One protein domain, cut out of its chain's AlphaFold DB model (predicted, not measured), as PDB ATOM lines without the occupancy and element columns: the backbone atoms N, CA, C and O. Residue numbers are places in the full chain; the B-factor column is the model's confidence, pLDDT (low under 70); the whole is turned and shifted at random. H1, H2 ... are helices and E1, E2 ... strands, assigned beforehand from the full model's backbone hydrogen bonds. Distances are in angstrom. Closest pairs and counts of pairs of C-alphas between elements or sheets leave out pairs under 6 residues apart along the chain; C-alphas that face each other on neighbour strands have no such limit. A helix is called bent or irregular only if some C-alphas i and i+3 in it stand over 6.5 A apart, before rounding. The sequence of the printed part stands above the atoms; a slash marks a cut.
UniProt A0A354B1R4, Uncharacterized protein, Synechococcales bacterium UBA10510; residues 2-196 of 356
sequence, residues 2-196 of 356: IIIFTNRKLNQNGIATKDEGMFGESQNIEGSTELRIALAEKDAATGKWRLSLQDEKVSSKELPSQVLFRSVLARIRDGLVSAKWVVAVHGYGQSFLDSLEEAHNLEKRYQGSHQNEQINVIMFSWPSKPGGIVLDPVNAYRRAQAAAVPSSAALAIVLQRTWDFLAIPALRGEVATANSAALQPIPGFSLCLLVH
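This is residues 2 to 196 of the 356 residues of an uncharacterized protein of Synechococcales bacterium UBA10510 (UniProt A0A354B1R4). A strongly twisted sheet of six strands forms the core, with the long kinked helix H4 and the shorter H2 over one of its faces, where residues 161 to 170 of H4 touch H2 at a steep tilt, and with H3 covering the other face. A small antiparallel pair, E2 and E3, lies off the end of E1, and the short helix H1 only grazes the sheet. The printed part has 195 residues with four named helices and eight named strands, in the order E1 E2 H1 E3 E4 E5 H2 E6 H3 E7 H4 E8, and its class is mixed, helices and strands. The large sheet is mixed, in the order E5, E4, E1, E7, E6, E8. The whole is compact, with a radius of gyration of the C-alphas of 17.2 A and spans of 58 by 41 by 30 A.

The sheet runs, strand beside strand, E5, residues 49 to 54, E4, residues 36 to 42, E1, residues 2 to 6, E7, residues 120 to 125, E6, residues 84 to 89, and E8, residues 190 to 196; E5 and E8 are its edge strands. E4 and E5 form a hairpin, antiparallel at 153 degrees, with N 52 and O 39 2.8 A apart. E4 and E1 are antiparallel at 148 degrees, with N 4 and O 38 2.8 A apart. E1 and E7 are parallel at 21 degrees, with N 5 and O 123 2.8 A apart. E7 and E6 are parallel at 17 degrees, with N 88 and O 122 2.8 A apart, and E6 and E8 are parallel at 22 degrees, with N 87 and O 192 2.8 A apart; these N and O pairs are within hydrogen-bond range. H4, residues 137 to 172, is on the sheet at a height of 6.5 A, over E7 and along the strands, at 23 degrees to E7 on the local plane; the closest C-alphas of the two, those of Phe 124 and Leu 155, are 7.2 A apart. H2, residues 64 to 77, is on the same face at a height of 8.9 A, over E4. With its residues 161 to 170 alone, H4 touches H2 at a steep tilt of 58 degrees, the same way, and the closest C-alphas, those of Gln 66 and Phe 165, are 5.5 A apart. H3, residues 96 to 109, is on the opposite face, which gives three layers, helices on both faces of a sheet; its C-alpha of Glu 107 is 5.9 A from that of Asn 120 in E7, their closest pair. E6, H3, E7 form a strand-helix-strand unit, two parallel neighbour strands with a helix between, and E7, H4, E8 a split one, with E6 between its strands; both crossovers are right-handed. E1 runs on into E2, residues 8 to 10, at 97 degrees, and E2 pairs with E3, residues 23 to 27, antiparallel at 128 degrees, with N 24 and O 9 2.8 A apart. H1, residues 12 to 17, only grazes the large sheet, with its residues 14 to 17. Every O i to N i+4 pair is within hydrogen-bond range in H1, H2 and H3, and 26 of 32 are in H4.

E1 begins at C-alpha 2, (47.062, -63.277, 35.556). H4 measures 47.7 A from C-alpha 137, (22.043, -73.506, 21.536), to C-alpha 172; it has a kink of 45 degrees near residue 151 and is only just irregular, with C-alphas 165 and 168 6.7 A apart. H2 measures 20.1 A, H3 19.9 A, E8 19.4 A and E4 19.2 A. E8 ends at C-alpha 196, (30.418, -68.023, 37.945).

The two C-alphas farthest apart, those of Leu 135 and Ala 181, are 60.2 A apart. The printed part has no cut. The links E7 to H4 and H4 to E8 are long; residues 173 to 189 hold no named element. The mean pLDDT of the printed part is 88.7, and residue 14 and residues 57 to 60, 130 to 135 and 175 to 182 are under 70.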
ATOM      1  N   ILE A   2      47.993 -62.161  35.359       97.44
ATOM      2  CA  ILE A   2      47.062 -63.277  35.556       97.44
ATOM      3  C   ILE A   2      47.836 -64.593  35.509       97.44
ATOM      4  O   ILE A   2      48.570 -64.850  34.554       97.44
ATOM      5  N   ILE A   3      47.673 -65.424  36.538       98.19
ATOM      6  CA  ILE A   3      48.154 -66.810  36.514       98.19
ATOM      7  C   ILE A   3      47.048 -67.661  35.908       98.19
ATOM      8  O   ILE A   3      45.904 -67.605  36.349       98.19
ATOM      9  N   ILE A   4      47.382 -68.452  34.902       97.94
ATOM     10  CA  ILE A   4      46.427 -69.256  34.152       97.94
ATOM     11  C   ILE A   4      46.668 -70.716  34.468       97.94
ATOM     12  O   ILE A   4      47.775 -71.209  34.279       97.94
ATOM     13  N   PHE A   5      45.609 -71.410  34.863       96.94
ATOM     14  CA  PHE A   5      45.500 -72.855  34.776       96.94
ATOM     15  C   PHE A   5      44.433 -73.202  33.748       96.94
ATOM     16  O   PHE A   5      43.359 -72.604  33.724       96.94
ATOM     17  N   THR A   6      44.708 -74.172  32.889       95.50
ATOM     18  CA  THR A   6      43.748 -74.576  31.863       95.50
ATOM     19  C   THR A   6      43.911 -76.036  31.487       95.50
ATOM     20  O   THR A   6      45.027 -76.551  31.441       95.50
ATOM     21  N   ASN A   7      42.792 -76.707  31.217       94.50
ATOM     22  CA  ASN A   7      42.758 -78.043  30.612       94.50
ATOM     23  C   ASN A   7      42.322 -77.991  29.135       94.50
ATOM     24  O   ASN A   7      41.900 -78.997  28.555       94.50
ATOM     25  N   ARG A   8      42.395 -76.805  28.523       93.44
ATOM     26  CA  ARG A   8      42.175 -76.607  27.092       93.44
ATOM     27  C   ARG A   8      43.361 -77.127  26.287       93.44
ATOM     28  O   ARG A   8      44.505 -77.136  26.741       93.44
ATOM     29  N   LYS A   9      43.081 -77.529  25.052       92.06
ATOM     30  CA  LYS A   9      44.093 -77.924  24.074       92.06
ATOM     31  C   LYS A   9      45.017 -76.747  23.745       92.06
ATOM     32  O   LYS A   9      44.557 -75.619  23.594       92.06
ATOM     33  N   LEU A  10      46.305 -77.023  23.569       91.12
ATOM     34  CA  LEU A  10      47.263 -76.055  23.038       91.12
ATOM     35  C   LEU A  10      47.095 -75.871  21.523       91.12
ATOM     36  O   LEU A  10      46.947 -76.844  20.779       91.12
ATOM     37  N   ASN A  11      47.216 -74.631  21.063       89.69
ATOM     38  CA  ASN A  11      47.291 -74.294  19.646       89.69
ATOM     39  C   ASN A  11      48.745 -73.985  19.274       89.69
ATOM     40  O   ASN A  11      49.333 -73.042  19.796       89.69
ATOM     41  N   GLN A  12      49.324 -74.745  18.338       81.12
ATOM     42  CA  GLN A  12      50.737 -74.584  17.952       81.12
ATOM     43  C   GLN A  12      51.067 -73.163  17.471       81.12
ATOM     44  O   GLN A  12      52.092 -72.611  17.864       81.12
ATOM     45  N   ASN A  13      50.171 -72.544  16.697       76.62
ATOM     46  CA  ASN A  13      50.347 -71.166  16.232       76.62
ATOM     47  C   ASN A  13      50.420 -70.178  17.405       76.62
ATOM     48  O   ASN A  13      51.317 -69.345  17.437       76.62
ATOM     49  N   GLY A  14      49.540 -70.329  18.398       68.69
ATOM     50  CA  GLY A  14      49.517 -69.475  19.586       68.69
ATOM     51  C   GLY A  14      50.707 -69.687  20.531       68.69
ATOM     52  O   GLY A  14      51.130 -68.765  21.222       68.69
ATOM     53  N   ILE A  15      51.312 -70.884  20.543       79.06
ATOM     54  CA  ILE A  15      52.595 -71.109  21.235       79.06
ATOM     55  C   ILE A  15      53.706 -70.294  20.567       79.06
ATOM     56  O   ILE A  15      54.529 -69.695  21.262       79.06
ATOM     57  N   ALA A  16      53.739 -70.273  19.232       79.06
ATOM     58  CA  ALA A  16      54.756 -69.546  18.481       79.06
ATOM     59  C   ALA A  16      54.626 -68.026  18.666       79.06
ATOM     60  O   ALA A  16      55.635 -67.345  18.847       79.06
ATOM     61  N   THR A  17      53.397 -67.504  18.665       83.44
ATOM     62  CA  THR A  17      53.123 -66.067  18.819       83.44
ATOM     63  C   THR A  17      53.090 -65.598  20.273       83.44
ATOM     64  O   THR A  17      53.268 -64.406  20.519       83.44
ATOM     65  N   LYS A  18      52.955 -66.518  21.240       92.12
ATOM     66  CA  LYS A  18      52.911 -66.228  22.683       92.12
ATOM     67  C   LYS A  18      51.807 -65.230  23.047       92.12
ATOM     68  O   LYS A  18      52.032 -64.321  23.846       92.12
ATOM     69  N   ASP A  19      50.624 -65.405  22.470       92.94
ATOM     70  CA  ASP A  19      49.479 -64.496  22.595       92.94
ATOM     71  C   ASP A  19      48.212 -65.221  23.084       92.94
ATOM     72  O   ASP A  19      48.251 -66.392  23.479       92.94
ATOM     73  N   GLU A  20      47.072 -64.527  23.084       91.50
ATOM     74  CA  GLU A  20      45.765 -65.070  23.464       91.50
ATOM     75  C   GLU A  20      45.307 -66.275  22.622       91.50
ATOM     76  O   GLU A  20      44.402 -67.001  23.028       91.50
ATOM     77  N   GLY A  21      45.937 -66.540  21.475       92.56
ATOM     78  CA  GLY A  21      45.666 -67.701  20.637       92.56
ATOM     79  C   GLY A  21      46.279 -69.004  21.154       92.56
ATOM     80  O   GLY A  21      46.048 -70.050  20.543       92.56
ATOM     81  N   MET A  22      47.062 -68.979  22.245       94.19
ATOM     82  CA  MET A  22      47.812 -70.133  22.778       94.19
ATOM     83  C   MET A  22      46.939 -71.341  23.139       94.19
ATOM     84  O   MET A  22      47.381 -72.483  22.981       94.19
ATOM     85  N   PHE A  23      45.703 -71.115  23.586       93.44
ATOM     86  CA  PHE A  23      44.789 -72.172  24.013       93.44
ATOM     87  C   PHE A  23      43.519 -72.185  23.162       93.44
ATOM     88  O   PHE A  23      42.953 -71.145  22.844       93.44
ATOM     89  N   GLY A  24      43.079 -73.382  22.780       91.19
ATOM     90  CA  GLY A  24      41.889 -73.601  21.967       91.19
ATOM     91  C   GLY A  24      40.598 -73.777  22.771       91.19
ATOM     92  O   GLY A  24      40.539 -73.616  23.990       91.19
ATOM     93  N   GLU A  25      39.543 -74.159  22.052       89.88
ATOM     94  CA  GLU A  25      38.182 -74.295  22.595       89.88
ATOM     95  C   GLU A  25      37.806 -75.724  22.994       89.88
ATOM     96  O   GLU A  25      36.768 -75.961  23.604       89.88
ATOM     97  N   SER A  26      38.659 -76.690  22.663       88.56
ATOM     98  CA  SER A  26      38.469 -78.090  23.013       88.56
ATOM     99  C   SER A  26      39.272 -78.466  24.253       88.56
ATOM    100  O   SER A  26      40.285 -77.843  24.578       88.56
ATOM    101  N   GLN A  27      38.872 -79.559  24.890       86.94
ATOM    102  CA  GLN A  27      39.673 -80.207  25.921       86.94
ATOM    103  C   GLN A  27      41.024 -80.689  25.378       86.94
ATOM    104  O   GLN A  27      41.171 -80.955  24.179       86.94
ATOM    105  N   ASN A  28      42.008 -80.791  26.269       84.88
ATOM    106  CA  ASN A  28      43.293 -81.408  25.983       84.88
ATOM    107  C   ASN A  28      43.117 -82.887  25.577       84.88
ATOM    108  O   ASN A  28      42.379 -83.636  26.214       84.88
ATOM    109  N   ILE A  29      43.800 -83.292  24.503       82.19
ATOM    110  CA  ILE A  29      43.741 -84.650  23.943       82.19
ATOM    111  C   ILE A  29      44.479 -85.682  24.801       82.19
ATOM    112  O   ILE A  29      44.187 -86.868  24.703       82.19
ATOM    113  N   GLU A  30      45.424 -85.239  25.630       82.38
ATOM    114  CA  GLU A  30      46.211 -86.111  26.511       82.38
ATOM    115  C   GLU A  30      45.449 -86.494  27.791       82.38
ATOM    116  O   GLU A  30      45.889 -87.355  28.545       82.38
ATOM    117  N   GLY A  31      44.280 -85.891  28.023       80.75
ATOM    118  CA  GLY A  31      43.426 -86.179  29.168       80.75
ATOM    119  C   GLY A  31      42.913 -84.912  29.833       80.75
ATOM    120  O   GLY A  31      43.436 -83.813  29.661       80.75
ATOM    121  N   SER A  32      41.857 -85.054  30.624       76.25
ATOM    122  CA  SER A  32      41.213 -83.908  31.261       76.25
ATOM    123  C   SER A  32      41.962 -83.350  32.461       76.25
ATOM    124  O   SER A  32      41.724 -82.202  32.831       76.25
ATOM    125  N   THR A  33      42.855 -84.150  33.044       80.75
ATOM    126  CA  THR A  33      43.751 -83.803  34.153       80.75
ATOM    127  C   THR A  33      45.072 -83.201  33.682       80.75
ATOM    128  O   THR A  33      45.855 -82.737  34.508       80.75
ATOM    129  N   GLU A  34      45.321 -83.183  32.370       84.62
ATOM    130  CA  GLU A  34      46.512 -82.587  31.775       84.62
ATOM    131  C   GLU A  34      46.415 -81.065  31.790       84.62
ATOM    132  O   GLU A  34      45.951 -80.417  30.843       84.62
ATOM    133  N   LEU A  35      46.844 -80.505  32.917       88.75
ATOM    134  CA  LEU A  35      46.878 -79.076  33.160       88.75
ATOM    135  C   LEU A  35      48.037 -78.413  32.422       88.75
ATOM    136  O   LEU A  35      49.158 -78.918  32.354       88.75
ATOM    137  N   ARG A  36      47.761 -77.216  31.917       91.69
ATOM    138  CA  ARG A  36      48.753 -76.272  31.413       91.69
ATOM    139  C   ARG A  36      48.717 -75.025  32.274       91.69
ATOM    140  O   ARG A  36      47.648 -74.597  32.712       91.69
ATOM    141  N   ILE A  37      49.897 -74.459  32.501       93.88
ATOM    142  CA  ILE A  37      50.067 -73.259  33.308       93.88
ATOM    143  C   ILE A  37      50.709 -72.190  32.448       93.88
ATOM    144  O   ILE A  37      51.679 -72.466  31.748       93.88
ATOM    145  N   ALA A  38      50.185 -70.973  32.496       95.50
ATOM    146  CA  ALA A  38      50.795 -69.838  31.826       95.50
ATOM    147  C   ALA A  38      50.700 -68.575  32.679       95.50
ATOM    148  O   ALA A  38      49.830 -68.446  33.538       95.50
ATOM    149  N   LEU A  39      51.594 -67.630  32.418       96.81
ATOM    150  CA  LEU A  39      51.455 -66.253  32.877       96.81
ATOM    151  C   LEU A  39      50.933 -65.403  31.737       96.81
ATOM    152  O   LEU A  39      51.437 -65.533  30.625       96.81
ATOM    153  N   ALA A  40      49.967 -64.536  32.022       97.19
ATOM    154  CA  ALA A  40      49.469 -63.563  31.068       97.19
ATOM    155  C   ALA A  40      49.647 -62.133  31.573       97.19
ATOM    156  O   ALA A  40      49.299 -61.783  32.709       97.19
ATOM    157  N   GLU A  41      50.159 -61.300  30.678       96.06
ATOM    158  CA  GLU A  41      50.330 -59.868  30.867       96.06
ATOM    159  C   GLU A  41      49.684 -59.133  29.698       96.06
ATOM    160  O   GLU A  41      49.865 -59.513  28.538       96.06
ATOM    161  N   LYS A  42      48.917 -58.087  30.011       95.56
ATOM    162  CA  LYS A  42      48.320 -57.211  29.008       95.56
ATOM    163  C   LYS A  42      49.199 -55.987  28.851       95.56
ATOM    164  O   LYS A  42      49.444 -55.271  29.823       95.56
ATOM    165  N   ASP A  43      49.672 -55.748  27.640       93.06
ATOM    166  CA  ASP A  43      50.426 -54.546  27.327       93.06
ATOM    167  C   ASP A  43      49.486 -53.332  27.377       93.06
ATOM    168  O   ASP A  43      48.489 -53.269  26.657       93.06
ATOM    169  N   ALA A  44      49.780 -52.372  28.255       90.56
ATOM    170  CA  ALA A  44      48.896 -51.232  28.493       90.56
ATOM    171  C   ALA A  44      48.816 -50.258  27.304       90.56
ATOM    172  O   ALA A  44      47.821 -49.549  27.174       90.56
ATOM    173  N   ALA A  45      49.842 -50.211  26.446       92.44
ATOM    174  CA  ALA A  45      49.900 -49.292  25.311       92.44
ATOM    175  C   ALA A  45      49.167 -49.849  24.084       92.44
ATOM    176  O   ALA A  45      48.508 -49.111  23.356       92.44
ATOM    177  N   THR A  46      49.283 -51.155  23.853       93.62
ATOM    178  CA  THR A  46      48.749 -51.831  22.665       93.62
ATOM    179  C   THR A  46      47.472 -52.617  22.943       93.62
ATOM    180  O   THR A  46      46.773 -52.991  22.004       93.62
ATOM    181  N   GLY A  47      47.172 -52.904  24.212       93.25
ATOM    182  CA  GLY A  47      46.060 -53.756  24.629       93.25
ATOM    183  C   GLY A  47      46.253 -55.241  24.313       93.25
ATOM    184  O   GLY A  47      45.327 -56.017  24.538       93.25
ATOM    185  N   LYS A  48      47.419 -55.647  23.794       94.62
ATOM    186  CA  LYS A  48      47.692 -57.027  23.373       94.62
ATOM    187  C   LYS A  48      48.126 -57.909  24.537       94.62
ATOM    188  O   LYS A  48      48.777 -57.440  25.473       94.62
ATOM    189  N   TRP A  49      47.810 -59.196  24.443       96.38
ATOM    190  CA  TRP A  49      48.223 -60.188  25.425       96.38
ATOM    191  C   TRP A  49      49.595 -60.771  25.104       96.38
ATOM    192  O   TRP A  49      49.931 -61.045  23.954       96.38
ATOM    193  N   ARG A  50      50.377 -60.999  26.157       96.50
ATOM    194  CA  ARG A  50      51.606 -61.786  26.118       96.50
ATOM    195  C   ARG A  50      51.492 -62.931  27.106       96.50
ATOM    196  O   ARG A  50      51.268 -62.702  28.294       96.50
ATOM    197  N   LEU A  51      51.672 -64.151  26.612       96.50
ATOM    198  CA  LEU A  51      51.569 -65.378  27.386       96.50
ATOM    199  C   LEU A  51      52.919 -66.096  27.502       96.50
ATOM    200  O   LEU A  51      53.673 -66.224  26.539       96.50
ATOM    201  N   SER A  52      53.213 -66.615  28.691       94.38
ATOM    202  CA  SER A  52      54.403 -67.420  28.975       94.38
ATOM    203  C   SER A  52      54.001 -68.778  29.547       94.38
ATOM    204  O   SER A  52      53.669 -68.886  30.729       94.38
ATOM    205  N   LEU A  53      54.013 -69.805  28.691       93.25
ATOM    206  CA  LEU A  53      53.724 -71.191  29.065       93.25
ATOM    207  C   LEU A  53      54.810 -71.739  30.001       93.25
ATOM    208  O   LEU A  53      56.001 -71.597  29.728       93.25
ATOM    209  N   GLN A  54      54.385 -72.396  31.074       90.62
ATOM    210  CA  GLN A  54      55.238 -73.117  32.013       90.62
ATOM    211  C   GLN A  54      55.171 -74.617  31.679       90.62
ATOM    212  O   GLN A  54      54.083 -75.199  31.667       90.62
ATOM    213  N   ASP A  55      56.311 -75.242  31.369       82.19
ATOM    214  CA  ASP A  55      56.365 -76.656  30.962       82.19
ATOM    215  C   ASP A  55      56.339 -77.590  32.180       82.19
ATOM    216  O   ASP A  55      57.370 -77.880  32.780       82.19
ATOM    217  N   GLU A  56      55.146 -78.060  32.545       77.06
ATOM    218  CA  GLU A  56      54.858 -78.914  33.712       77.06
ATOM    219  C   GLU A  56      55.341 -80.376  33.593       77.06
ATOM    220  O   GLU A  56      54.909 -81.240  34.357       77.06
ATOM    221  N   LYS A  57      56.250 -80.686  32.662       68.75
ATOM    222  CA  LYS A  57      56.806 -82.039  32.527       68.75
ATOM    223  C   LYS A  57      57.585 -82.485  33.770       68.75
ATOM    224  O   LYS A  57      58.391 -81.760  34.350       68.75
ATOM    225  N   VAL A  58      57.384 -83.762  34.099       54.56
ATOM    226  CA  VAL A  58      57.767 -84.475  35.335       54.56
ATOM    227  C   VAL A  58      59.289 -84.603  35.568       54.56
ATOM    228  O   VAL A  58      59.715 -85.094  36.607       54.56
ATOM    229  N   SER A  59      60.158 -84.153  34.657       55.50
ATOM    230  CA  SER A  59      61.604 -84.434  34.742       55.50
ATOM    231  C   SER A  59      62.416 -83.488  35.640       55.50
ATOM    232  O   SER A  59      63.645 -83.494  35.569       55.50
ATOM    233  N   SER A  60      61.777 -82.646  36.452       59.81
ATOM    234  CA  SER A  60      62.455 -81.673  37.318       59.81
ATOM    235  C   SER A  60      62.289 -82.029  38.798       59.81
ATOM    236  O   SER A  60      61.283 -82.596  39.212       59.81
ATOM    237  N   LYS A  61      63.296 -81.696  39.622       73.44
ATOM    238  CA  LYS A  61      63.233 -81.862  41.090       73.44
ATOM    239  C   LYS A  61      62.126 -81.014  41.742       73.44
ATOM    240  O   LYS A  61      61.776 -81.278  42.885       73.44
ATOM    241  N   GLU A  62      61.612 -80.006  41.037       79.62
ATOM    242  CA  GLU A  62      60.556 -79.090  41.477       79.62
ATOM    243  C   GLU A  62      59.647 -78.751  40.292       79.62
ATOM    244  O   GLU A  62      60.149 -78.418  39.219       79.62
ATOM    245  N   LEU A  63      58.327 -78.773  40.490       86.38
ATOM    246  CA  LEU A  63      57.371 -78.416  39.437       86.38
ATOM    247  C   LEU A  63      57.462 -76.914  39.088       86.38
ATOM    248  O   LEU A  63      57.628 -76.087  39.990       86.38
ATOM    249  N   PRO A  64      57.269 -76.506  37.819       87.62
ATOM    250  CA  PRO A  64      57.241 -75.090  37.442       87.62
ATOM    251  C   PRO A  64      56.220 -74.259  38.224       87.62
ATOM    252  O   PRO A  64      56.516 -73.128  38.597       87.62
ATOM    253  N   SER A  65      55.045 -74.813  38.532       89.19
ATOM    254  CA  SER A  65      54.056 -74.190  39.424       89.19
ATOM    255  C   SER A  65      54.619 -73.865  40.804       89.19
ATOM    256  O   SER A  65      54.339 -72.793  41.340       89.19
ATOM    257  N   GLN A  66      55.438 -74.748  41.369       90.50
ATOM    258  CA  GLN A  66      56.092 -74.522  42.656       90.50
ATOM    259  C   GLN A  66      57.098 -73.366  42.567       90.50
ATOM    260  O   GLN A  66      57.111 -72.483  43.428       90.50
ATOM    261  N   VAL A  67      57.905 -73.323  41.500       89.94
ATOM    262  CA  VAL A  67      58.853 -72.224  41.241       89.94
ATOM    263  C   VAL A  67      58.115 -70.900  41.028       89.94
ATOM    264  O   VAL A  67      58.492 -69.874  41.599       89.94
ATOM    265  N   LEU A  68      57.027 -70.928  40.259       92.88
ATOM    266  CA  LEU A  68      56.175 -69.774  40.013       92.88
ATOM    267  C   LEU A  68      55.615 -69.212  41.322       92.88
ATOM    268  O   LEU A  68      55.793 -68.027  41.607       92.88
ATOM    269  N   PHE A  69      54.968 -70.044  42.140       94.75
ATOM    270  CA  PHE A  69      54.369 -69.565  43.382       94.75
ATOM    271  C   PHE A  69      55.413 -69.118  44.409       94.75
ATOM    272  O   PHE A  69      55.157 -68.174  45.149       94.75
ATOM    273  N   ARG A  70      56.632 -69.675  44.395       91.88
ATOM    274  CA  ARG A  70      57.757 -69.141  45.183       91.88
ATOM    275  C   ARG A  70      58.101 -67.702  44.788       91.88
ATOM    276  O   ARG A  70      58.273 -66.859  45.667       91.88
ATOM    277  N   SER A  71      58.163 -67.413  43.488       92.50
ATOM    278  CA  SER A  71      58.377 -66.049  42.978       92.50
ATOM    279  C   SER A  71      57.229 -65.114  43.374       92.50
ATOM    280  O   SER A  71      57.459 -64.000  43.845       92.50
ATOM    281  N   VAL A  72      55.985 -65.590  43.278       95.12
ATOM    282  CA  VAL A  72      54.802 -64.848  43.738       95.12
ATOM    283  C   VAL A  72      54.895 -64.520  45.229       95.12
ATOM    284  O   VAL A  72      54.717 -63.368  45.609       95.12
ATOM    285  N   LEU A  73      55.228 -65.495  46.075       94.69
ATOM    286  CA  LEU A  73      55.379 -65.306  47.518       94.69
ATOM    287  C   LEU A  73      56.465 -64.286  47.868       94.69
ATOM    288  O   LEU A  73      56.267 -63.491  48.782       94.69
ATOM    289  N   ALA A  74      57.595 -64.295  47.154       92.81
ATOM    290  CA  ALA A  74      58.632 -63.277  47.317       92.81
ATOM    291  C   ALA A  74      58.079 -61.881  46.996       92.81
ATOM    292  O   ALA A  74      58.153 -60.982  47.826       92.81
ATOM    293  N   ARG A  75      57.385 -61.732  45.861       94.25
ATOM    294  CA  ARG A  75      56.768 -60.459  45.461       94.25
ATOM    295  C   ARG A  75      55.690 -59.966  46.428       94.25
ATOM    296  O   ARG A  75      55.549 -58.758  46.590       94.25
ATOM    297  N   ILE A  76      54.930 -60.863  47.062       94.19
ATOM    298  CA  ILE A  76      53.966 -60.476  48.106       94.19
ATOM    299  C   ILE A  76      54.709 -59.923  49.329       94.19
ATOM    300  O   ILE A  76      54.320 -58.888  49.862       94.19
ATOM    301  N   ARG A  77      55.795 -60.581  49.759       92.25
ATOM    302  CA  ARG A  77      56.612 -60.130  50.901       92.25
ATOM    303  C   ARG A  77      57.303 -58.793  50.638       92.25
ATOM    304  O   ARG A  77      57.368 -57.972  51.544       92.25
ATOM    305  N   ASP A  78      57.723 -58.557  49.399       92.56
ATOM    306  CA  ASP A  78      58.316 -57.288  48.962       92.56
ATOM    307  C   ASP A  78      57.268 -56.178  48.753       92.56
ATOM    308  O   ASP A  78      57.602 -55.066  48.348       92.56
ATOM    309  N   GLY A  79      55.982 -56.467  48.983       90.88
ATOM    310  CA  GLY A  79      54.896 -55.508  48.802       90.88
ATOM    311  C   GLY A  79      54.596 -55.171  47.336       90.88
ATOM    312  O   GLY A  79      53.847 -54.236  47.073       90.88
ATOM    313  N   LEU A  80      55.128 -55.931  46.377       91.88
ATOM    314  CA  LEU A  80      54.940 -55.706  44.938       91.88
ATOM    315  C   LEU A  80      53.623 -56.281  44.403       91.88
ATOM    316  O   LEU A  80      53.203 -55.947  43.296       91.88
ATOM    317  N   VAL A  81      53.015 -57.208  45.142       92.94
ATOM    318  CA  VAL A  81      51.779 -57.909  44.774       92.94
ATOM    319  C   VAL A  81      50.898 -58.029  46.017       92.94
ATOM    320  O   VAL A  81      51.404 -58.198  47.123       92.94
ATOM    321  N   SER A  82      49.575 -57.921  45.861       95.06
ATOM    322  CA  SER A  82      48.649 -58.065  46.993       95.06
ATOM    323  C   SER A  82      48.698 -59.473  47.609       95.06
ATOM    324  O   SER A  82      48.948 -60.469  46.927       95.06
ATOM    325  N   ALA A  83      48.402 -59.570  48.904       95.88
ATOM    326  CA  ALA A  83      48.227 -60.840  49.603       95.88
ATOM    327  C   ALA A  83      46.824 -61.460  49.398       95.88
ATOM    328  O   ALA A  83      46.554 -62.537  49.925       95.88
ATOM    329  N   LYS A  84      45.924 -60.800  48.652       97.06
ATOM    330  CA  LYS A  84      44.564 -61.282  48.357       97.06
ATOM    331  C   LYS A  84      44.520 -61.956  46.987       97.06
ATOM    332  O   LYS A  84      44.808 -61.324  45.969       97.06
ATOM    333  N   TRP A  85      44.158 -63.232  46.962       97.94
ATOM    334  CA  TRP A  85      44.152 -64.061  45.760       97.94
ATOM    335  C   TRP A  85      42.783 -64.682  45.519       97.94
ATOM    336  O   TRP A  85      42.138 -65.187  46.437       97.94
ATOM    337  N   VAL A  86      42.358 -64.670  44.260       98.62
ATOM    338  CA  VAL A  86      41.086 -65.241  43.817       98.62
ATOM    339  C   VAL A  86      41.367 -66.292  42.754       98.62
ATOM    340  O   VAL A  86      41.899 -65.970  41.694       98.62
ATOM    341  N   VAL A  87      40.979 -67.538  43.011       98.75
ATOM    342  CA  VAL A  87      40.841 -68.550  41.962       98.75
ATOM    343  C   VAL A  87      39.490 -68.322  41.289       98.75
ATOM    344  O   VAL A  87      38.454 -68.495  41.926       98.75
ATOM    345  N   ALA A  88      39.491 -67.889  40.032       98.75
ATOM    346  CA  ALA A  88      38.288 -67.575  39.270       98.75
ATOM    347  C   ALA A  88      37.965 -68.694  38.269       98.75
ATOM    348  O   ALA A  88      38.811 -69.073  37.458       98.75
ATOM    349  N   VAL A  89      36.730 -69.194  38.313       98.69
ATOM    350  CA  VAL A  89      36.189 -70.212  37.404       98.69
ATOM    351  C   VAL A  89      35.038 -69.597  36.616       98.69
ATOM    352  O   VAL A  89      34.024 -69.195  37.193       98.69
ATOM    353  N   HIS A  90      35.198 -69.520  35.298       97.94
ATOM    354  CA  HIS A  90      34.232 -68.872  34.413       97.94
ATOM    355  C   HIS A  90      33.018 -69.755  34.067       97.94
ATOM    356  O   HIS A  90      33.020 -70.972  34.284       97.94
ATOM    357  N   GLY A  91      31.993 -69.121  33.487       95.56
ATOM    358  CA  GLY A  91      30.730 -69.738  33.072       95.56
ATOM    359  C   GLY A  91      30.726 -70.331  31.660       95.56
ATOM    360  O   GLY A  91      31.773 -70.502  31.036       95.56
ATOM    361  N   TYR A  92      29.521 -70.636  31.168       92.56
ATOM    362  CA  TYR A  92      29.251 -71.200  29.839       92.56
ATOM    363  C   TYR A  92      29.668 -70.268  28.690       92.56
ATOM    364  O   TYR A  92      29.562 -69.047  28.792       92.56
ATOM    365  N   GLY A  93      30.054 -70.854  27.553       90.50
ATOM    366  CA  GLY A  93      30.139 -70.155  26.270       90.50
ATOM    367  C   GLY A  93      31.374 -69.278  26.079       90.50
ATOM    368  O   GLY A  93      31.455 -68.568  25.076       90.50
ATOM    369  N   GLN A  94      32.347 -69.340  26.989       92.56
ATOM    370  CA  GLN A  94      33.532 -68.492  26.925       92.56
ATOM    371  C   GLN A  94      34.654 -69.105  26.100       92.56
ATOM    372  O   GLN A  94      35.059 -70.252  26.335       92.56
ATOM    373  N   SER A  95      35.186 -68.307  25.169       94.06
ATOM    374  CA  SER A  95      36.491 -68.590  24.580       94.06
ATOM    375  C   SER A  95      37.604 -68.422  25.605       94.06
ATOM    376  O   SER A  95      37.396 -67.830  26.665       94.06
ATOM    377  N   PHE A  96      38.804 -68.915  25.296       95.00
ATOM    378  CA  PHE A  96      39.950 -68.647  26.165       95.00
ATOM    379  C   PHE A  96      40.195 -67.136  26.351       95.00
ATOM    380  O   PHE A  96      40.424 -66.689  27.476       95.00
ATOM    381  N   LEU A  97      40.094 -66.351  25.270       95.62
ATOM    382  CA  LEU A  97      40.244 -64.894  25.325       95.62
ATOM    383  C   LEU A  97      39.154 -64.246  26.186       95.62
ATOM    384  O   LEU A  97      39.480 -63.405  27.017       95.62
ATOM    385  N   ASP A  98      37.890 -64.656  26.036       96.06
ATOM    386  CA  ASP A  98      36.784 -64.114  26.843       96.06
ATOM    387  C   ASP A  98      37.054 -64.315  28.343       96.06
ATOM    388  O   ASP A  98      36.932 -63.376  29.129       96.06
ATOM    389  N   SER A  99      37.501 -65.514  28.731       97.06
ATOM    390  CA  SER A  99      37.851 -65.815  30.121       97.06
ATOM    391  C   SER A  99      39.040 -64.998  30.617       97.06
ATOM    392  O   SER A  99      39.027 -64.520  31.753       97.06
ATOM    393  N   LEU A 100      40.060 -64.816  29.774       97.69
ATOM    394  CA  LEU A 100      41.239 -64.022  30.111       97.69
ATOM    395  C   LEU A 100      40.882 -62.544  30.316       97.69
ATOM    396  O   LEU A 100      41.337 -61.925  31.280       97.69
ATOM    397  N   GLU A 101      40.028 -61.993  29.454       97.81
ATOM    398  CA  GLU A 101      39.500 -60.637  29.598       97.81
ATOM    399  C   GLU A 101      38.621 -60.498  30.841       97.81
ATOM    400  O   GLU A 101      38.735 -59.504  31.556       97.81
ATOM    401  N   GLU A 102      37.781 -61.486  31.156       97.38
ATOM    402  CA  GLU A 102      36.975 -61.465  32.377       97.38
ATOM    403  C   GLU A 102      37.855 -61.450  33.634       97.38
ATOM    404  O   GLU A 102      37.661 -60.605  34.511       97.38
ATOM    405  N   ALA A 103      38.871 -62.316  33.696       98.25
ATOM    406  CA  ALA A 103      39.834 -62.352  34.793       98.25
ATOM    407  C   ALA A 103      40.584 -61.018  34.945       98.25
ATOM    408  O   ALA A 103      40.759 -60.517  36.059       98.25
ATOM    409  N   HIS A 104      40.984 -60.407  33.829       97.88
ATOM    410  CA  HIS A 104      41.636 -59.102  33.829       97.88
ATOM    411  C   HIS A 104      40.712 -57.972  34.279       97.88
ATOM    412  O   HIS A 104      41.109 -57.123  35.074       97.88
ATOM    413  N   ASN A 105      39.471 -57.960  33.795       97.38
ATOM    414  CA  ASN A 105      38.471 -56.973  34.180       97.38
ATOM    415  C   ASN A 105      38.108 -57.104  35.662       97.38
ATOM    416  O   ASN A 105      37.916 -56.087  36.329       97.38
ATOM    417  N   LEU A 106      38.081 -58.331  36.192       97.62
ATOM    418  CA  LEU A 106      37.914 -58.600  37.616       97.62
ATOM    419  C   LEU A 106      39.084 -58.032  38.423       97.62
ATOM    420  O   LEU A 106      38.850 -57.240  39.334       97.62
ATOM    421  N   GLU A 107      40.327 -58.364  38.048       95.88
ATOM    422  CA  GLU A 107      41.537 -57.813  38.673       95.88
ATOM    423  C   GLU A 107      41.483 -56.277  38.664       95.88
ATOM    424  O   GLU A 107      41.554 -55.659  39.723       95.88
ATOM    425  N   LYS A 108      41.261 -55.660  37.495       95.25
ATOM    426  CA  LYS A 108      41.230 -54.202  37.298       95.25
ATOM    427  C   LYS A 108      40.139 -53.507  38.114       95.25
ATOM    428  O   LYS A 108      40.376 -52.439  38.678       95.25
ATOM    429  N   ARG A 109      38.931 -54.073  38.167       95.50
ATOM    430  CA  ARG A 109      37.778 -53.451  38.840       95.50
ATOM    431  C   ARG A 109      37.960 -53.343  40.354       95.50
ATOM    432  O   ARG A 109      37.445 -52.396  40.963       95.50
ATOM    433  N   TYR A 110      38.686 -54.294  40.932       95.06
ATOM    434  CA  TYR A 110      38.944 -54.403  42.365       95.06
ATOM    435  C   TYR A 110      40.408 -54.077  42.714       95.06
ATOM    436  O   TYR A 110      40.951 -54.589  43.688       95.06
ATOM    437  N   GLN A 111      41.048 -53.186  41.941       90.88
ATOM    438  CA  GLN A 111      42.298 -52.522  42.332       90.88
ATOM    439  C   GLN A 111      41.995 -51.348  43.274       90.88
ATOM    440  O   GLN A 111      41.964 -50.192  42.849       90.88
ATOM    441  N   GLY A 112      41.689 -51.648  44.540       79.88
ATOM    442  CA  GLY A 112      41.435 -50.632  45.568       79.88
ATOM    443  C   GLY A 112      42.611 -49.669  45.792       79.88
ATOM    444  O   GLY A 112      43.734 -49.893  45.325       79.88
ATOM    445  N   SER A 113      42.355 -48.586  46.530       79.62
ATOM    446  CA  SER A 113      43.369 -47.563  46.840       79.62
ATOM    447  C   SER A 113      44.430 -48.069  47.814       79.62
ATOM    448  O   SER A 113      45.548 -47.554  47.826       79.62
ATOM    449  N   HIS A 114      44.096 -49.087  48.607       81.38
ATOM    450  CA  HIS A 114      45.009 -49.720  49.547       81.38
ATOM    451  C   HIS A 114      45.372 -51.135  49.094       81.38
ATOM    452  O   HIS A 114      44.546 -51.877  48.564       81.38
ATOM    453  N   GLN A 115      46.616 -51.548  49.345       75.50
ATOM    454  CA  GLN A 115      47.114 -52.863  48.931       75.50
ATOM    455  C   GLN A 115      46.306 -54.032  49.528       75.50
ATOM    456  O   GLN A 115      46.172 -55.074  48.897       75.50
ATOM    457  N   ASN A 116      45.721 -53.857  50.717       79.31
ATOM    458  CA  ASN A 116      44.858 -54.853  51.366       79.31
ATOM    459  C   ASN A 116      43.460 -54.988  50.722       79.31
ATOM    460  O   ASN A 116      42.732 -55.923  51.062       79.31
ATOM    461  N   GLU A 117      43.099 -54.083  49.811       85.12
ATOM    462  CA  GLU A 117      41.858 -54.095  49.032       85.12
ATOM    463  C   GLU A 117      42.078 -54.600  47.600       85.12
ATOM    464  O   GLU A 117      41.127 -54.978  46.925       85.12
ATOM    465  N   GLN A 118      43.317 -54.623  47.115       93.81
ATOM    466  CA  GLN A 118      43.638 -55.120  45.779       93.81
ATOM    467  C   GLN A 118      43.552 -56.640  45.743       93.81
ATOM    468  O   GLN A 118      43.977 -57.300  46.691       93.81
ATOM    469  N   ILE A 119      43.068 -57.202  44.639       96.62
ATOM    470  CA  ILE A 119      43.079 -58.650  44.401       96.62
ATOM    471  C   ILE A 119      44.017 -59.013  43.255       96.62
ATOM    472  O   ILE A 119      44.242 -58.214  42.346       96.62
ATOM    473  N   ASN A 120      44.499 -60.251  43.278       97.56
ATOM    474  CA  ASN A 120      45.140 -60.912  42.146       97.56
ATOM    475  C   ASN A 120      44.295 -62.108  41.713       97.56
ATOM    476  O   ASN A 120      43.633 -62.736  42.547       97.56
ATOM    477  N   VAL A 121      44.348 -62.453  40.429       98.50
ATOM    478  CA  VAL A 121      43.508 -63.517  39.869       98.50
ATOM    479  C   VAL A 121      44.352 -64.686  39.358       98.50
ATOM    480  O   VAL A 121      45.255 -64.529  38.533       98.50
ATOM    481  N   ILE A 122      44.011 -65.880  39.841       98.75
ATOM    482  CA  ILE A 122      44.359 -67.164  39.237       98.75
ATOM    483  C   ILE A 122      43.136 -67.602  38.433       98.75
ATOM    484  O   ILE A 122      42.106 -67.955  38.997       98.75
ATOM    485  N   MET A 123      43.223 -67.567  37.112       98.38
ATOM    486  CA  MET A 123      42.142 -68.011  36.242       98.38
ATOM    487  C   MET A 123      42.227 -69.522  36.035       98.38
ATOM    488  O   MET A 123      43.252 -70.018  35.568       98.38
ATOM    489  N   PHE A 124      41.135 -70.239  36.287       98.25
ATOM    490  CA  PHE A 124      40.930 -71.577  35.748       98.25
ATOM    491  C   PHE A 124      40.041 -71.503  34.505       98.25
ATOM    492  O   PHE A 124      38.854 -71.182  34.589       98.25
ATOM    493  N   SER A 125      40.626 -71.801  33.345       97.06
ATOM    494  CA  SER A 125      39.914 -71.826  32.071       97.06
ATOM    495  C   SER A 125      39.631 -73.258  31.629       97.06
ATOM    496  O   SER A 125      40.536 -74.083  31.528       97.06
ATOM    497  N   TRP A 126      38.366 -73.545  31.338       95.88
ATOM    498  CA  TRP A 126      37.884 -74.858  30.914       95.88
ATOM    499  C   TRP A 126      37.098 -74.732  29.600       95.88
ATOM    500  O   TRP A 126      36.577 -73.652  29.320       95.88
ATOM    501  N   PRO A 127      37.010 -75.777  28.755       93.81
ATOM    502  CA  PRO A 127      36.401 -75.708  27.419       93.81
ATOM    503  C   PRO A 127      34.862 -75.600  27.468       93.81
ATOM    504  O   PRO A 127      34.133 -76.515  27.091       93.81
ATOM    505  N   SER A 128      34.365 -74.454  27.939       91.62
ATOM    506  CA  SER A 128      32.938 -74.142  28.118       91.62
ATOM    507  C   SER A 128      32.232 -73.682  26.841       91.62
ATOM    508  O   SER A 128      31.009 -73.536  26.825       91.62
ATOM    509  N   LYS A 129      32.999 -73.427  25.774       88.19
ATOM    510  CA  LYS A 129      32.514 -73.040  24.451       88.19
ATOM    511  C   LYS A 129      32.690 -74.223  23.504       88.19
ATOM    512  O   LYS A 129      33.715 -74.332  22.832       88.19
ATOM    513  N   PRO A 130      31.720 -75.145  23.446       66.56
ATOM    514  CA  PRO A 130      31.823 -76.266  22.537       66.56
ATOM    515  C   PRO A 130      31.753 -75.717  21.114       66.56
ATOM    516  O   PRO A 130      30.742 -75.135  20.727       66.56
ATOM    517  N   GLY A 131      32.848 -75.852  20.366       62.47
ATOM    518  CA  GLY A 131      32.983 -75.294  19.020       62.47
ATOM    519  C   GLY A 131      31.851 -75.686  18.053       62.47
ATOM    520  O   GLY A 131      31.096 -76.631  18.289       62.47
ATOM    521  N   GLY A 132      31.756 -74.949  16.944       57.75
ATOM    522  CA  GLY A 132      30.726 -75.099  15.906       57.75
ATOM    523  C   GLY A 132      29.866 -73.841  15.734       57.75
ATOM    524  O   GLY A 132      29.907 -72.932  16.561       57.75
ATOM    525  N   ILE A 133      29.093 -73.770  14.646       54.56
ATOM    526  CA  ILE A 133      28.091 -72.708  14.461       54.56
ATOM    527  C   ILE A 133      26.994 -72.925  15.512       54.56
ATOM    528  O   ILE A 133      26.464 -74.033  15.626       54.56
ATOM    529  N   VAL A 134      26.639 -71.887  16.276       59.62
ATOM    530  CA  VAL A 134      25.562 -71.920  17.287       59.62
ATOM    531  C   VAL A 134      24.188 -71.892  16.598       59.62
ATOM    532  O   VAL A 134      23.373 -71.008  16.822       59.62
ATOM    533  N   LEU A 135      23.936 -72.851  15.707       62.41
ATOM    534  CA  LEU A 135      22.601 -73.107  15.156       62.41
ATOM    535  C   LEU A 135      21.744 -73.926  16.133       62.41
ATOM    536  O   LEU A 135      20.534 -74.007  15.970       62.41
ATOM    537  N   ASP A 136      22.375 -74.514  17.155       76.62
ATOM    538  CA  ASP A 136      21.733 -75.353  18.166       76.62
ATOM    539  C   ASP A 136      22.236 -74.996  19.581       76.62
ATOM    540  O   ASP A 136      23.195 -75.597  20.087       76.62
ATOM    541  N   PRO A 137      21.627 -73.979  20.219       78.75
ATOM    542  CA  PRO A 137      22.043 -73.506  21.536       78.75
ATOM    543  C   PRO A 137      21.813 -74.543  22.644       78.75
ATOM    544  O   PRO A 137      22.587 -74.584  23.598       78.75
ATOM    545  N   VAL A 138      20.808 -75.417  22.510       82.31
ATOM    546  CA  VAL A 138      20.489 -76.444  23.516       82.31
ATOM    547  C   VAL A 138      21.565 -77.525  23.538       82.31
ATOM    548  O   VAL A 138      22.074 -77.881  24.603       82.31
ATOM    549  N   ASN A 139      21.961 -78.045  22.374       83.00
ATOM    550  CA  ASN A 139      23.020 -79.050  22.331       83.00
ATOM    551  C   ASN A 139      24.399 -78.447  22.609       83.00
ATOM    552  O   ASN A 139      25.239 -79.129  23.194       83.00
ATOM    553  N   ALA A 140      24.640 -77.181  22.258       84.38
ATOM    554  CA  ALA A 140      25.837 -76.476  22.711       84.38
ATOM    555  C   ALA A 140      25.884 -76.400  24.247       84.38
ATOM    556  O   ALA A 140      26.880 -76.799  24.848       84.38
ATOM    557  N   TYR A 141      24.781 -76.032  24.896       85.75
ATOM    558  CA  TYR A 141      24.687 -76.016  26.354       85.75
ATOM    559  C   TYR A 141      24.980 -77.392  26.980       85.75
ATOM    560  O   TYR A 141      25.841 -77.510  27.853       85.75
ATOM    561  N   ARG A 142      24.358 -78.464  26.469       87.00
ATOM    562  CA  ARG A 142      24.601 -79.841  26.944       87.00
ATOM    563  C   ARG A 142      26.043 -80.312  26.733       87.00
ATOM    564  O   ARG A 142      26.591 -81.009  27.582       87.00
ATOM    565  N   ARG A 143      26.687 -79.932  25.623       86.38
ATOM    566  CA  ARG A 143      28.105 -80.253  25.383       86.38
ATOM    567  C   ARG A 143      29.020 -79.574  26.401       86.38
ATOM    568  O   ARG A 143      29.983 -80.194  26.841       86.38
ATOM    569  N   ALA A 144      28.715 -78.343  26.804       87.62
ATOM    570  CA  ALA A 144      29.465 -77.685  27.868       87.62
ATOM    571  C   ALA A 144      29.258 -78.378  29.224       87.62
ATOM    572  O   ALA A 144      30.233 -78.622  29.929       87.62
ATOM    573  N   GLN A 145      28.036 -78.820  29.549       90.31
ATOM    574  CA  GLN A 145      27.807 -79.653  30.739       90.31
ATOM    575  C   GLN A 145      28.645 -80.942  30.709       90.31
ATOM    576  O   GLN A 145      29.285 -81.293  31.701       90.31
ATOM    577  N   ALA A 146      28.716 -81.612  29.554       89.06
ATOM    578  CA  ALA A 146      29.548 -82.802  29.382       89.06
ATOM    579  C   ALA A 146      31.049 -82.513  29.571       89.06
ATOM    580  O   ALA A 146      31.766 -83.359  30.095       89.06
ATOM    581  N   ALA A 147      31.522 -81.319  29.198       90.31
ATOM    582  CA  ALA A 147      32.904 -80.880  29.401       90.31
ATOM    583  C   ALA A 147      33.207 -80.428  30.847       90.31
ATOM    584  O   ALA A 147      34.370 -80.449  31.267       90.31
ATOM    585  N   ALA A 148      32.190 -80.066  31.636       92.06
ATOM    586  CA  ALA A 148      32.357 -79.699  33.042       92.06
ATOM    587  C   ALA A 148      32.803 -80.895  33.902       92.06
ATOM    588  O   ALA A 148      33.688 -80.751  34.745       92.06
ATOM    589  N   VAL A 149      32.256 -82.091  33.639       87.88
ATOM    590  CA  VAL A 149      32.599 -83.338  34.350       87.88
ATOM    591  C   VAL A 149      34.109 -83.626  34.315       87.88
ATOM    592  O   VAL A 149      34.728 -83.670  35.379       87.88
ATOM    593  N   PRO A 150      34.760 -83.761  33.146       89.38
ATOM    594  CA  PRO A 150      36.191 -84.021  33.087       89.38
ATOM    595  C   PRO A 150      37.032 -82.821  33.566       89.38
ATOM    596  O   PRO A 150      38.145 -83.014  34.057       89.38
ATOM    597  N   SER A 151      36.508 -81.592  33.492       95.06
ATOM    598  CA  SER A 151      37.181 -80.389  34.013       95.06
ATOM    599  C   SER A 151      37.181 -80.298  35.540       95.06
ATOM    600  O   SER A 151      37.976 -79.551  36.110       95.06
ATOM    601  N   SER A 152      36.347 -81.089  36.212       94.62
ATOM    602  CA  SER A 152      36.258 -81.100  37.670       94.62
ATOM    603  C   SER A 152      37.526 -81.653  38.339       94.62
ATOM    604  O   SER A 152      38.017 -81.072  39.306       94.62
ATOM    605  N   ALA A 153      38.132 -82.698  37.765       92.31
ATOM    606  CA  ALA A 153      39.411 -83.244  38.219       92.31
ATOM    607  C   ALA A 153      40.574 -82.260  37.997       92.31
ATOM    608  O   ALA A 153      41.437 -82.111  38.859       92.31
ATOM    609  N   ALA A 154      40.571 -81.533  36.874       93.94
ATOM    610  CA  ALA A 154      41.531 -80.456  36.636       93.94
ATOM    611  C   ALA A 154      41.422 -79.362  37.704       93.94
ATOM    612  O   ALA A 154      42.435 -78.996  38.294       93.94
ATOM    613  N   LEU A 155      40.208 -78.884  38.002       96.12
ATOM    614  CA  LEU A 155      39.996 -77.875  39.041       96.12
ATOM    615  C   LEU A 155      40.487 -78.351  40.418       96.12
ATOM    616  O   LEU A 155      41.124 -77.574  41.129       96.12
ATOM    617  N   ALA A 156      40.264 -79.619  40.775       94.75
ATOM    618  CA  ALA A 156      40.781 -80.188  42.019       94.75
ATOM    619  C   ALA A 156      42.312 -80.071  42.112       94.75
ATOM    620  O   ALA A 156      42.837 -79.605  43.124       94.75
ATOM    621  N   ILE A 157      43.026 -80.405  41.032       92.81
ATOM    622  CA  ILE A 157      44.489 -80.276  40.970       92.81
ATOM    623  C   ILE A 157      44.915 -78.799  41.063       92.81
ATOM    624  O   ILE A 157      45.884 -78.490  41.754       92.81
ATOM    625  N   VAL A 158      44.193 -77.869  40.421       95.50
ATOM    626  CA  VAL A 158      44.468 -76.422  40.532       95.50
ATOM    627  C   VAL A 158      44.347 -75.947  41.977       95.50
ATOM    628  O   VAL A 158      45.237 -75.248  42.470       95.50
ATOM    629  N   LEU A 159      43.271 -76.331  42.665       96.75
ATOM    630  CA  LEU A 159      43.045 -75.945  44.055       96.75
ATOM    631  C   LEU A 159      44.094 -76.559  44.985       96.75
ATOM    632  O   LEU A 159      44.633 -75.840  45.822       96.75
ATOM    633  N   GLN A 160      44.443 -77.836  44.800       94.12
ATOM    634  CA  GLN A 160      45.513 -78.497  45.554       94.12
ATOM    635  C   GLN A 160      46.854 -77.779  45.358       94.12
ATOM    636  O   GLN A 160      47.500 -77.409  46.332       94.12
ATOM    637  N   ARG A 161      47.256 -77.508  44.110       93.31
ATOM    638  CA  ARG A 161      48.528 -76.830  43.807       93.31
ATOM    639  C   ARG A 161      48.570 -75.412  44.358       93.31
ATOM    640  O   ARG A 161      49.581 -74.999  44.914       93.31
ATOM    641  N   THR A 162      47.476 -74.666  44.225       96.25
ATOM    642  CA  THR A 162      47.378 -73.315  44.790       96.25
ATOM    643  C   THR A 162      47.457 -73.365  46.317       96.25
ATOM    644  O   THR A 162      48.117 -72.539  46.941       96.25
ATOM    645  N   TRP A 163      46.833 -74.361  46.940       95.62
ATOM    646  CA  TRP A 163      46.899 -74.547  48.381       95.62
ATOM    647  C   TRP A 163      48.315 -74.885  48.861       95.62
ATOM    648  O   TRP A 163      48.851 -74.187  49.721       95.62
ATOM    649  N   ASP A 164      48.946 -75.892  48.263       92.56
ATOM    650  CA  ASP A 164      50.247 -76.401  48.699       92.56
ATOM    651  C   ASP A 164      51.393 -75.439  48.393       92.56
ATOM    652  O   ASP A 164      52.314 -75.300  49.194       92.56
ATOM    653  N   PHE A 165      51.357 -74.772  47.237       93.81
ATOM    654  CA  PHE A 165      52.490 -73.975  46.766       93.81
ATOM    655  C   PHE A 165      52.354 -72.481  47.062       93.81
ATOM    656  O   PHE A 165      53.372 -71.791  47.098       93.81
ATOM    657  N   LEU A 166      51.136 -71.974  47.290       95.69
ATOM    658  CA  LEU A 166      50.897 -70.567  47.623       95.69
ATOM    659  C   LEU A 166      50.355 -70.403  49.045       95.69
ATOM    660  O   LEU A 166      50.974 -69.715  49.853       95.69
ATOM    661  N   ALA A 167      49.222 -71.028  49.373       96.00
ATOM    662  CA  ALA A 167      48.519 -70.732  50.621       96.00
ATOM    663  C   ALA A 167      49.238 -71.253  51.872       96.00
ATOM    664  O   ALA A 167      49.436 -70.486  52.811       96.00
ATOM    665  N   ILE A 168      49.663 -72.521  51.897       94.31
ATOM    666  CA  ILE A 168      50.391 -73.091  53.041       94.31
ATOM    667  C   ILE A 168      51.670 -72.283  53.332       94.31
ATOM    668  O   ILE A 168      51.812 -71.816  54.469       94.31
ATOM    669  N   PRO A 169      52.560 -72.023  52.350       93.88
ATOM    670  CA  PRO A 169      53.753 -71.219  52.593       93.88
ATOM    671  C   PRO A 169      53.449 -69.787  53.043       93.88
ATOM    672  O   PRO A 169      54.154 -69.258  53.904       93.88
ATOM    673  N   ALA A 170      52.398 -69.156  52.504       95.06
ATOM    674  CA  ALA A 170      51.978 -67.824  52.930       95.06
ATOM    675  C   ALA A 170      51.479 -67.813  54.381       95.06
ATOM    676  O   ALA A 170      51.873 -66.944  55.155       95.06
ATOM    677  N   LEU A 171      50.643 -68.781  54.766       94.31
ATOM    678  CA  LEU A 171      50.013 -68.849  56.087       94.31
ATOM    679  C   LEU A 171      50.979 -69.291  57.192       94.31
ATOM    680  O   LEU A 171      50.810 -68.895  58.342       94.31
ATOM    681  N   ARG A 172      51.972 -70.122  56.864       92.19
ATOM    682  CA  ARG A 172      52.908 -70.689  57.849       92.19
ATOM    683  C   ARG A 172      54.279 -70.030  57.864       92.19
ATOM    684  O   ARG A 172      55.042 -70.268  58.792       92.19
ATOM    685  N   GLY A 173      54.598 -69.216  56.859       84.38
ATOM    686  CA  GLY A 173      55.940 -68.656  56.718       84.38
ATOM    687  C   GLY A 173      56.977 -69.689  56.257       84.38
ATOM    688  O   GLY A 173      58.170 -69.548  56.496       84.38
ATOM    689  N   GLU A 174      56.551 -70.750  55.578       79.69
ATOM    690  CA  GLU A 174      57.476 -71.774  55.090       79.69
ATOM    691  C   GLU A 174      58.209 -71.292  53.822       79.69
ATOM    692  O   GLU A 174      57.686 -70.510  53.017       79.69
ATOM    693  N   VAL A 175      59.447 -71.765  53.644       64.19
ATOM    694  CA  VAL A 175      60.162 -71.679  52.366       64.19
ATOM    695  C   VAL A 175      59.971 -73.001  51.642       64.19
ATOM    696  O   VAL A 175      60.050 -74.062  52.250       64.19
ATOM    697  N   ALA A 176      59.770 -72.957  50.329       52.56
ATOM    698  CA  ALA A 176      59.586 -74.161  49.520       52.56
ATOM    699  C   ALA A 176      60.844 -75.058  49.413       52.56
ATOM    700  O   ALA A 176      60.781 -76.090  48.753       52.56
ATOM    701  N   THR A 177      61.980 -74.695  50.031       56.56
ATOM    702  CA  THR A 177      63.216 -75.496  50.024       56.56
ATOM    703  C   THR A 177      63.740 -75.745  51.439       56.56
ATOM    704  O   THR A 177      63.753 -74.849  52.280       56.56
ATOM    705  N   ALA A 178      64.231 -76.963  51.684       55.16
ATOM    706  CA  ALA A 178      64.675 -77.448  52.996       55.16
ATOM    707  C   ALA A 178      65.906 -76.726  53.595       55.16
ATOM    708  O   ALA A 178      66.246 -76.968  54.747       55.16
ATOM    709  N   ASN A 179      66.570 -75.843  52.835       55.91
ATOM    710  CA  ASN A 179      67.861 -75.240  53.200       55.91
ATOM    711  C   ASN A 179      67.803 -73.723  53.457       55.91
ATOM    712  O   ASN A 179      68.848 -73.075  53.509       55.91
ATOM    713  N   SER A 180      66.612 -73.138  53.591       61.78
ATOM    714  CA  SER A 180      66.448 -71.699  53.843       61.78
ATOM    715  C   SER A 180      65.898 -71.443  55.247       61.78
ATOM    716  O   SER A 180      65.139 -72.254  55.775       61.78
ATOM    717  N   ALA A 181      66.254 -70.303  55.846       67.25
ATOM    718  CA  ALA A 181      65.670 -69.872  57.114       67.25
ATOM    719  C   ALA A 181      64.145 -69.710  56.981       67.25
ATOM    720  O   ALA A 181      63.665 -69.209  55.962       67.25
ATOM    721  N   ALA A 182      63.397 -70.123  58.008       69.81
ATOM    722  CA  ALA A 182      61.948 -69.946  58.050       69.81
ATOM    723  C   ALA A 182      61.582 -68.462  57.878       69.81
ATOM    724  O   ALA A 182      62.205 -67.580  58.472       69.81
ATOM    725  N   LEU A 183      60.574 -68.193  57.051       81.81
ATOM    726  CA  LEU A 183      60.040 -66.855  56.832       81.81
ATOM    727  C   LEU A 183      58.883 -66.602  57.800       81.81
ATOM    728  O   LEU A 183      58.368 -67.505  58.452       81.81
ATOM    729  N   GLN A 184      58.460 -65.348  57.909       88.25
ATOM    730  CA  GLN A 184      57.245 -65.031  58.652       88.25
ATOM    731  C   GLN A 184      56.003 -65.322  57.793       88.25
ATOM    732  O   GLN A 184      56.067 -65.184  56.558       88.25
ATOM    733  N   PRO A 185      54.874 -65.712  58.421       94.31
ATOM    734  CA  PRO A 185      53.567 -65.699  57.777       94.31
ATOM    735  C   PRO A 185      53.278 -64.345  57.127       94.31
ATOM    736  O   PRO A 185      53.651 -63.300  57.659       94.31
ATOM    737  N   ILE A 186      52.598 -64.358  55.984       94.50
ATOM    738  CA  ILE A 186      52.213 -63.154  55.249       94.50
ATOM    739  C   ILE A 186      50.960 -62.555  55.908       94.50
ATOM    740  O   ILE A 186      49.890 -63.174  55.849       94.50
ATOM    741  N   PRO A 187      51.044 -61.357  56.517       92.94
ATOM    742  CA  PRO A 187      49.902 -60.751  57.188       92.94
ATOM    743  C   PRO A 187      48.750 -60.490  56.218       92.94
ATOM    744  O   PRO A 187      48.935 -59.940  55.133       92.94
ATOM    745  N   GLY A 188      47.540 -60.871  56.624       92.62
ATOM    746  CA  GLY A 188      46.335 -60.629  55.837       92.62
ATOM    747  C   GLY A 188      46.255 -61.409  54.523       92.62
ATOM    748  O   GLY A 188      45.416 -61.052  53.691       92.62
ATOM    749  N   PHE A 189      47.075 -62.450  54.325       96.06
ATOM    750  CA  PHE A 189      46.915 -63.369  53.197       96.06
ATOM    751  C   PHE A 189      45.489 -63.920  53.141       96.06
ATOM    752  O   PHE A 189      44.911 -64.249  54.176       96.06
ATOM    753  N   SER A 190      44.917 -63.986  51.940       96.38
ATOM    754  CA  SER A 190      43.592 -64.559  51.722       96.38
ATOM    755  C   SER A 190      43.511 -65.267  50.378       96.38
ATOM    756  O   SER A 190      44.028 -64.763  49.379       96.38
ATOM    757  N   LEU A 191      42.825 -66.410  50.362       97.75
ATOM    758  CA  LEU A 191      42.535 -67.189  49.168       97.75
ATOM    759  C   LEU A 191      41.028 -67.451  49.059       97.75
ATOM    760  O   LEU A 191      40.431 -68.152  49.879       97.75
ATOM    761  N   CYS A 192      40.424 -66.905  48.007       97.75
ATOM    762  CA  CYS A 192      39.012 -67.054  47.679       97.75
ATOM    763  C   CYS A 192      38.836 -67.888  46.404       97.75
ATOM    764  O   CYS A 192      39.630 -67.782  45.471       97.75
ATOM    765  N   LEU A 193      37.761 -68.669  46.329       98.62
ATOM    766  CA  LEU A 193      37.290 -69.295  45.091       98.62
ATOM    767  C   LEU A 193      36.038 -68.555  44.607       98.62
ATOM    768  O   LEU A 193      35.048 -68.502  45.332       98.62
ATOM    769  N   LEU A 194      36.076 -67.982  43.404       98.81
ATOM    770  CA  LEU A 194      34.929 -67.366  42.732       98.81
ATOM    771  C   LEU A 194      34.505 -68.240  41.553       98.81
ATOM    772  O   LEU A 194      35.305 -68.513  40.662       98.81
ATOM    773  N   VAL A 195      33.240 -68.647  41.531       98.81
ATOM    774  CA  VAL A 195      32.712 -69.594  40.548       98.81
ATOM    775  C   VAL A 195      31.462 -69.010  39.919       98.81
ATOM    776  O   VAL A 195      30.452 -68.836  40.598       98.81
ATOM    777  N   HIS A 196      31.514 -68.697  38.629       98.56
ATOM    778  CA  HIS A 196      30.418 -68.023  37.945       98.56
ATOM    779  C   HIS A 196      29.574 -68.990  37.106       98.56
ATOM    780  O   HIS A 196      30.115 -69.795  36.346       98.56
TER     781      HIS A 196